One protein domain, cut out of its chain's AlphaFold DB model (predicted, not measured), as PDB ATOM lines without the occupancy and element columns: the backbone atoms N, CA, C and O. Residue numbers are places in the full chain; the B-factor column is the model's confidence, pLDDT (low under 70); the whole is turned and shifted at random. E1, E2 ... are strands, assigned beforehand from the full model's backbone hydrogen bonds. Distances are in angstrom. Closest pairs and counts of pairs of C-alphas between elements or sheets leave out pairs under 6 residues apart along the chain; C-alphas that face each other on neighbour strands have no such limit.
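AT A GLANCE: This is residues 43 to 105 of the 105 residues of an uncharacterized protein of Pseudoalteromonas ulvae (UniProt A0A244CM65). There is little regular structure: a small twisted sheet of E3, E4 and E5, a two-strand hairpin of E1 and E2 near it, and a tail, residues 96 to 105, that sticks out and makes the length. The 63 printed residues hold five named strands, E1 to E5 in order, and no named helix: all strand, with 22 residues in named elements. Both sheets are antiparallel; the whole is loose, radius of gyration of the C-alphas 15.0 A, spanning 52 by 28 by 22 A.

HOW THE PARTS SIT: E1, residues 47 to 49, and E2, residues 52 to 54, form a hairpin, with N 47 and O 54 2.9 A apart. E3, residues 59 to 62, E4, residues 65 to 71, and E5, residues 81 to 85, form a meander, each strand the antiparallel neighbour of the one before; N 60 and O 67 are 3.0 A apart, N 68 and O 84 2.8 A. The closest C-alphas of E1 and E5, Cys 47 and Ala 82, are 5.7 A apart.

IN THESE COORDINATES: E1 begins at C-alpha 47 (-2.099, 15.431, -16.451). E4 is 18.2 A long, E5 13.0 A, ending at C-alpha 85 (-9.160, 16.380, -27.392).

THE WHOLE: The printed part has no cut and no long link. The C-alphas of Lys 52 and Arg 105, farthest apart, are 52.2 A apart. pLDDT is under 70 at residues 43, 97 to 103 and 105.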
ATOM      1  N   THR A  43       8.653  10.965 -11.401       66.69
ATOM      2  CA  THR A  43       7.715  12.004 -11.828       66.69
ATOM      3  C   THR A  43       6.473  11.266 -12.313       66.69
ATOM      4  O   THR A  43       6.486  10.704 -13.406       66.69
ATOM      5  N   GLU A  44       5.460  11.164 -11.459       73.19
ATOM      6  CA  GLU A  44       4.229  10.444 -11.761       73.19
ATOM      7  C   GLU A  44       3.678  10.969 -13.092       73.19
ATOM      8  O   GLU A  44       3.573  12.184 -13.302       73.19
ATOM      9  N   ALA A  45       3.406  10.066 -14.036       86.88
ATOM     10  CA  ALA A  45       2.878  10.446 -15.333       86.88
ATOM     11  C   ALA A  45       1.414  10.859 -15.131       86.88
ATOM     12  O   ALA A  45       0.522  10.023 -15.109       86.88
ATOM     13  N   VAL A  46       1.187  12.156 -14.916       93.12
ATOM     14  CA  VAL A  46      -0.133  12.741 -14.652       93.12
ATOM     15  C   VAL A  46      -0.397  13.917 -15.580       93.12
ATOM     16  O   VAL A  46       0.528  14.616 -16.007       93.12
ATOM     17  N   CYS A  47      -1.673  14.177 -15.850       94.69
ATOM     18  CA  CYS A  47      -2.099  15.431 -16.451       94.69
ATOM     19  C   CYS A  47      -2.536  16.414 -15.361       94.69
ATOM     20  O   CYS A  47      -3.256  16.050 -14.432       94.69
ATOM     21  N   TRP A  48      -2.115  17.669 -15.483       95.06
ATOM     22  CA  TRP A  48      -2.465  18.732 -14.543       95.06
ATOM     23  C   TRP A  48      -3.580  19.615 -15.102       95.06
ATOM     24  O   TRP A  48      -3.549  19.969 -16.282       95.06
ATOM     25  N   TYR A  49      -4.547  19.982 -14.260       96.38
ATOM     26  CA  TYR A  49      -5.552  21.006 -14.557       96.38
ATOM     27  C   TYR A  49      -6.122  21.586 -13.257       96.38
ATOM     28  O   TYR A  49      -6.512  20.824 -12.374       96.38
ATOM     29  N   GLN A  50      -6.173  22.919 -13.131       95.31
ATOM     30  CA  GLN A  50      -6.659  23.624 -11.927       95.31
ATOM     31  C   GLN A  50      -6.081  23.054 -10.615       95.31
ATOM     32  O   GLN A  50      -6.832  22.628  -9.726       95.31
ATOM     33  N   ASP A  51      -4.751  22.944 -10.563       94.25
ATOM     34  CA  ASP A  51      -3.973  22.415  -9.430       94.25
ATOM     35  C   ASP A  51      -4.321  20.978  -9.002       94.25
ATOM     36  O   ASP A  51      -3.898  20.504  -7.948       94.25
ATOM     37  N   LYS A  52      -5.066  20.246  -9.839       94.44
ATOM     38  CA  LYS A  52      -5.418  18.839  -9.642       94.44
ATOM     39  C   LYS A  52      -4.645  17.949 -10.610       94.44
ATOM     40  O   LYS A  52      -4.374  18.331 -11.751       94.44
ATOM     41  N   ARG A  53      -4.296  16.755 -10.127       94.94
ATOM     42  CA  ARG A  53      -3.630  15.691 -10.888       94.94
ATOM     43  C   ARG A  53      -4.667  14.688 -11.367       94.94
ATOM     44  O   ARG A  53      -5.533  14.285 -10.595       94.94
ATOM     45  N   PHE A  54      -4.537  14.271 -12.616       95.62
ATOM     46  CA  PHE A  54      -5.401  13.290 -13.254       95.62
ATOM     47  C   PHE A  54      -4.556  12.142 -13.806       95.62
ATOM     48  O   PHE A  54      -3.514  12.377 -14.427       95.62
ATOM     49  N   SER A  55      -5.007  10.914 -13.559       94.12
ATOM     50  CA  SER A  55      -4.403   9.693 -14.093       94.12
ATOM     51  C   SER A  55      -4.794   9.471 -15.555       94.12
ATOM     52  O   SER A  55      -5.707  10.115 -16.082       94.12
ATOM     53  N   GLU A  56      -4.131   8.516 -16.201       93.94
ATOM     54  CA  GLU A  56      -4.524   8.040 -17.525       93.94
ATOM     55  C   GLU A  56      -6.001   7.608 -17.558       93.94
ATOM     56  O   GLU A  56      -6.531   7.058 -16.592       93.94
ATOM     57  N   GLY A  57      -6.684   7.911 -18.663       94.00
ATOM     58  CA  GLY A  57      -8.102   7.623 -18.883       94.00
ATOM     59  C   GLY A  57      -9.067   8.663 -18.305       94.00
ATOM     60  O   GLY A  57     -10.254   8.627 -18.622       94.00
ATOM     61  N   ALA A  58      -8.592   9.618 -17.498       96.69
ATOM     62  CA  ALA A  58      -9.444  10.672 -16.958       96.69
ATOM     63  C   ALA A  58      -9.994  11.573 -18.074       96.69
ATOM     64  O   ALA A  58      -9.227  12.089 -18.888       96.69
ATOM     65  N   ILE A  59     -11.309  11.805 -18.077       96.69
ATOM     66  CA  ILE A  59     -11.987  12.688 -19.033       96.69
ATOM     67  C   ILE A  59     -12.553  13.895 -18.290       96.69
ATOM     68  O   ILE A  59     -13.299  13.730 -17.326       96.69
ATOM     69  N   ILE A  60     -12.233  15.101 -18.760       96.69
ATOM     70  CA  ILE A  60     -12.742  16.354 -18.193       96.69
ATOM     71  C   ILE A  60     -13.226  17.307 -19.287       96.69
ATOM     72  O   ILE A  60     -12.869  17.174 -20.459       96.69
ATOM     73  N   MET A  61     -14.025  18.290 -18.882       95.81
ATOM     74  CA  MET A  61     -14.333  19.464 -19.694       95.81
ATOM     75  C   MET A  61     -13.350  20.574 -19.324       95.81
ATOM     76  O   MET A  61     -13.360  21.056 -18.193       95.81
ATOM     77  N   MET A  62     -12.489  20.955 -20.266       94.75
ATOM     78  CA  MET A  62     -11.667  22.159 -20.162       94.75
ATOM     79  C   MET A  62     -12.377  23.285 -20.891       94.75
ATOM     80  O   MET A  62     -12.413  23.283 -22.123       94.75
ATOM     81  N   GLU A  63     -12.939  24.228 -20.136       90.62
ATOM     82  CA  GLU A  63     -13.809  25.284 -20.665       90.62
ATOM     83  C   GLU A  63     -14.992  24.675 -21.446       90.62
ATOM     84  O   GLU A  63     -15.984  24.251 -20.858       90.62
ATOM     85  N   THR A  64     -14.864  24.553 -22.767       92.06
ATOM     86  CA  THR A  64     -15.878  24.009 -23.684       92.06
ATOM     87  C   THR A  64     -15.426  22.748 -24.421       92.06
ATOM     88  O   THR A  64     -16.193  22.182 -25.196       92.06
ATOM     89  N   THR A  65     -14.193  22.288 -24.201       92.94
ATOM     90  CA  THR A  65     -13.609  21.158 -24.932       92.94
ATOM     91  C   THR A  65     -13.502  19.933 -24.041       92.94
ATOM     92  O   THR A  65     -12.943  19.990 -22.943       92.94
ATOM     93  N   ARG A  66     -13.992  18.794 -24.533       96.25
ATOM     94  CA  ARG A  66     -13.821  17.509 -23.860       96.25
ATOM     95  C   ARG A  66     -12.423  16.970 -24.134       96.25
ATOM     96  O   ARG A  66     -12.011  16.838 -25.288       96.25
ATOM     97  N   VAL A  67     -11.692  16.651 -23.073       96.69
ATOM     98  CA  VAL A  67     -10.325  16.133 -23.163       96.69
ATOM     99  C   VAL A  67     -10.164  14.862 -22.346       96.69
ATOM    100  O   VAL A  67     -10.818  14.691 -21.320       96.69
ATOM    101  N   ILE A  68      -9.265  13.989 -22.793       96.69
ATOM    102  CA  ILE A  68      -8.811  12.794 -22.083       96.69
ATOM    103  C   ILE A  68      -7.330  12.930 -21.719       96.69
ATOM    104  O   ILE A  68      -6.534  13.437 -22.514       96.69
ATOM    105  N   CYS A  69      -6.952  12.488 -20.524       95.81
ATOM    106  CA  CYS A  69      -5.557  12.312 -20.143       95.81
ATOM    107  C   CYS A  69      -5.068  10.959 -20.670       95.81
ATOM    108  O   CYS A  69      -5.558   9.915 -20.251       95.81
ATOM    109  N   THR A  70      -4.135  10.960 -21.614       94.06
ATOM    110  CA  THR A  70      -3.628   9.731 -22.247       94.06
ATOM    111  C   THR A  70      -2.184   9.920 -22.702       94.06
ATOM    112  O   THR A  70      -1.617  11.007 -22.539       94.06
ATOM    113  N   ALA A  71      -1.566   8.873 -23.246       92.19
ATOM    114  CA  ALA A  71      -0.212   8.919 -23.769       92.19
ATOM    115  C   ALA A  71      -0.028  10.100 -24.735       92.19
ATOM    116  O   ALA A  71      -0.807  10.334 -25.666       92.19
ATOM    117  N   ARG A  72       1.046  10.870 -24.531       88.06
ATOM    118  CA  ARG A  72       1.415  11.964 -25.436       88.06
ATOM    119  C   ARG A  72       1.649  11.436 -26.848       88.06
ATOM    120  O   ARG A  72       1.263  12.094 -27.813       88.06
ATOM    121  N   ASN A  73       2.282  10.282 -26.969       85.88
ATOM    122  CA  ASN A  73       2.537   9.624 -28.235       85.88
ATOM    123  C   ASN A  73       1.818   8.277 -28.230       85.88
ATOM    124  O   ASN A  73       2.060   7.459 -27.351       85.88
ATOM    125  N   GLN A  74       0.963   8.039 -29.222       84.19
ATOM    126  CA  GLN A  74       0.208   6.789 -29.346       84.19
ATOM    127  C   GLN A  74       1.099   5.550 -29.530       84.19
ATOM    128  O   GLN A  74       0.643   4.430 -29.333       84.19
ATOM    129  N   PHE A  75       2.365   5.748 -29.912       85.69
ATOM    130  CA  PHE A  75       3.345   4.680 -30.106       85.69
ATOM    131  C   PHE A  75       4.230   4.430 -28.873       85.69
ATOM    132  O   PHE A  75       5.105   3.570 -28.917       85.69
ATOM    133  N   GLU A  76       4.032   5.169 -27.778       84.00
ATOM    134  CA  GLU A  76       4.796   5.014 -26.536       84.00
ATOM    135  C   GLU A  76       3.916   4.428 -25.426       84.00
ATOM    136  O   GLU A  76       3.014   5.093 -24.927       84.00
ATOM    137  N   SER A  77       4.216   3.206 -24.981       76.38
ATOM    138  CA  SER A  77       3.467   2.536 -23.901       76.38
ATOM    139  C   SER A  77       3.804   3.050 -22.495       76.38
ATOM    140  O   SER A  77       2.985   2.945 -21.595       76.38
ATOM    141  N   ASN A  78       5.004   3.611 -22.309       79.00
ATOM    142  CA  ASN A  78       5.492   4.164 -21.033       79.00
ATOM    143  C   ASN A  78       5.831   5.660 -21.163       79.00
ATOM    144  O   ASN A  78       6.717   6.181 -20.483       79.00
ATOM    145  N   GLY A  79       5.184   6.334 -22.117       83.50
ATOM    146  CA  GLY A  79       5.411   7.745 -22.401       83.50
ATOM    147  C   GLY A  79       4.803   8.666 -21.343       83.50
ATOM    148  O   GLY A  79       4.056   8.263 -20.453       83.50
ATOM    149  N   ARG A  80       5.095   9.962 -21.456       89.75
ATOM    150  CA  ARG A  80       4.451  10.986 -20.615       89.75
ATOM    151  C   ARG A  80       2.970  11.111 -20.980       89.75
ATOM    152  O   ARG A  80       2.634  11.073 -22.164       89.75
ATOM    153  N   LEU A  81       2.112  11.384 -19.998       93.56
ATOM    154  CA  LEU A  81       0.713  11.723 -20.268       93.56
ATOM    155  C   LEU A  81       0.552  13.176 -20.742       93.56
ATOM    156  O   LEU A  81       1.359  14.062 -20.433       93.56
ATOM    157  N   ALA A  82      -0.492  13.414 -21.528       93.62
ATOM    158  CA  ALA A  82      -0.916  14.728 -21.982       93.62
ATOM    159  C   ALA A  82      -2.431  14.760 -22.216       93.62
ATOM    160  O   ALA A  82      -3.065  13.738 -22.479       93.62
ATOM    161  N   TRP A  83      -2.999  15.964 -22.179       95.94
ATOM    162  CA  TRP A  83      -4.381  16.181 -22.581       95.94
ATOM    163  C   TRP A  83      -4.534  16.029 -24.096       95.94
ATOM    164  O   TRP A  83      -3.772  16.602 -24.887       95.94
ATOM    165  N   ARG A  84      -5.534  15.249 -24.499       94.69
ATOM    166  CA  ARG A  84      -5.934  15.047 -25.889       94.69
ATOM    167  C   ARG A  84      -7.408  15.363 -26.042       94.69
ATOM    168  O   ARG A  84      -8.211  14.945 -25.218       94.69
ATOM    169  N   MET A  85      -7.758  16.106 -27.085       95.12
ATOM    170  CA  MET A  85      -9.160  16.380 -27.392       95.12
ATOM    171  C   MET A  85      -9.846  15.091 -27.822       95.12
ATOM    172  O   MET A  85      -9.240  14.274 -28.521       95.12
ATOM    173  N   ILE A  86     -11.098  14.929 -27.415       96.00
ATOM    174  CA  ILE A  86     -11.943  13.824 -27.856       96.00
ATOM    175  C   ILE A  86     -13.213  14.363 -28.502       96.00
ATOM    176  O   ILE A  86     -13.717  15.410 -28.099       96.00
ATOM    177  N   ASN A  87     -13.719  13.658 -29.511       93.69
ATOM    178  CA  ASN A  87     -15.035  13.952 -30.076       93.69
ATOM    179  C   ASN A  87     -16.165  13.409 -29.180       93.69
ATOM    180  O   ASN A  87     -15.922  12.771 -28.151       93.69
ATOM    181  N   ASP A  88     -17.413  13.622 -29.595       91.12
ATOM    182  CA  ASP A  88     -18.602  13.173 -28.856       91.12
ATOM    183  C   ASP A  88     -18.676  11.646 -28.695       91.12
ATOM    184  O   ASP A  88     -19.277  11.143 -27.746       91.12
ATOM    185  N   GLN A  89     -18.006  10.904 -29.581       92.19
ATOM    186  CA  GLN A  89     -17.892   9.444 -29.543       92.19
ATOM    187  C   GLN A  89     -16.728   8.957 -28.664       92.19
ATOM    188  O   GLN A  89     -16.483   7.755 -28.579       92.19
ATOM    189  N   GLY A  90     -15.990   9.867 -28.021       89.44
ATOM    190  CA  GLY A  90     -14.838   9.548 -27.179       89.44
ATOM    191  C   GLY A  90     -13.562   9.201 -27.952       89.44
ATOM    192  O   GLY A  90     -12.600   8.723 -27.357       89.44
ATOM    193  N   GLN A  91     -13.526   9.438 -29.264       92.12
ATOM    194  CA  GLN A  91     -12.345   9.181 -30.084       92.12
ATOM    195  C   GLN A  91     -11.345  10.327 -29.954       92.12
ATOM    196  O   GLN A  91     -11.714  11.499 -30.052       92.12
ATOM    197  N   ILE A  92     -10.071   9.977 -29.778       91.75
ATOM    198  CA  ILE A  92      -8.973  10.938 -29.673       91.75
ATOM    199  C   ILE A  92      -8.725  11.615 -31.022       91.75
ATOM    200  O   ILE A  92      -8.500  10.959 -32.038       91.75
ATOM    201  N   LEU A  93      -8.712  12.945 -31.008       90.00
ATOM    202  CA  LEU A  93      -8.406  13.776 -32.163       90.00
ATOM    203  C   LEU A  93      -6.893  14.023 -32.240       90.00
ATOM    204  O   LEU A  93      -6.331  14.786 -31.450       90.00
ATOM    205  N   TYR A  94      -6.233  13.393 -33.213       83.19
ATOM    206  CA  TYR A  94      -4.833  13.666 -33.541       83.19
ATOM    207  C   TYR A  94      -4.740  14.719 -34.654       83.19
ATOM    208  O   TYR A  94      -5.492  14.632 -35.627       83.19
ATOM    209  N   PRO A  95      -3.821  15.702 -34.562       73.38
ATOM    210  CA  PRO A  95      -3.591  16.631 -35.658       73.38
ATOM    211  C   PRO A  95      -3.045  15.847 -36.854       73.38
ATOM    212  O   PRO A  95      -1.925  15.335 -36.821       73.38
ATOM    213  N   THR A  96      -3.841  15.729 -37.913       71.25
ATOM    214  CA  THR A  96      -3.347  15.195 -39.180       71.25
ATOM    215  C   THR A  96      -2.470  16.276 -39.799       71.25
ATOM    216  O   THR A  96      -2.851  17.444 -39.878       71.25
ATOM    217  N   ASN A  97      -1.241  15.922 -40.169       62.53
ATOM    218  CA  ASN A  97      -0.368  16.845 -40.875       62.53
ATOM    219  C   ASN A  97      -0.984  17.036 -42.266       62.53
ATOM    220  O   ASN A  97      -0.826  16.182 -43.139       62.53
ATOM    221  N   GLN A  98      -1.793  18.086 -42.435       57.69
ATOM    222  CA  GLN A  98      -2.362  18.445 -43.725       57.69
ATOM    223  C   GLN A  98      -1.182  18.738 -44.641       57.69
ATOM    224  O   GLN A  98      -0.497  19.747 -44.477       57.69
ATOM    225  N   THR A  99      -0.907  17.820 -45.564       54.59
ATOM    226  CA  THR A  99       0.104  17.973 -46.600       54.59
ATOM    227  C   THR A  99      -0.137  19.311 -47.275       54.59
ATOM    228  O   THR A  99      -1.075  19.476 -48.055       54.59
ATOM    229  N   LYS A 100       0.699  20.299 -46.933       60.03
ATOM    230  CA  LYS A 100       0.782  21.580 -47.620       60.03
ATOM    231  C   LYS A 100       0.931  21.235 -49.096       60.03
ATOM    232  O   LYS A 100       1.988  20.757 -49.497       60.03
ATOM    233  N   LYS A 101      -0.141  21.388 -49.879       56.47
ATOM    234  CA  LYS A 101      -0.126  21.160 -51.323       56.47
ATOM    235  C   LYS A 101       0.911  22.124 -51.882       56.47
ATOM    236  O   LYS A 101       0.644  23.317 -52.003       56.47
ATOM    237  N   ILE A 102       2.118  21.626 -52.132       67.69
ATOM    238  CA  ILE A 102       3.143  22.378 -52.839       67.69
ATOM    239  C   ILE A 102       2.605  22.488 -54.259       67.69
ATOM    240  O   ILE A 102       2.693  21.552 -55.048       67.69
ATOM    241  N   ILE A 103       1.940  23.601 -54.553       65.06
ATOM    242  CA  ILE A 103       1.642  23.970 -55.926       65.06
ATOM    243  C   ILE A 103       2.990  24.396 -56.501       65.06
ATOM    244  O   ILE A 103       3.459  25.501 -56.231       65.06
ATOM    245  N   VAL A 104       3.643  23.481 -57.214       70.31
ATOM    246  CA  VAL A 104       4.770  23.820 -58.082       70.31
ATOM    247  C   VAL A 104       4.181  24.690 -59.193       70.31
ATOM    248  O   VAL A 104       3.302  24.229 -59.922       70.31
ATOM    249  N   ARG A 105       4.557  25.972 -59.216       62.66
ATOM    250  CA  ARG A 105       4.280  26.877 -60.338       62.66
ATOM    251  C   ARG A 105       5.330  26.683 -61.416       62.66
ATOM    252  O   ARG A 105       6.492  26.432 -61.027       62.66
TER     253      ARG A 105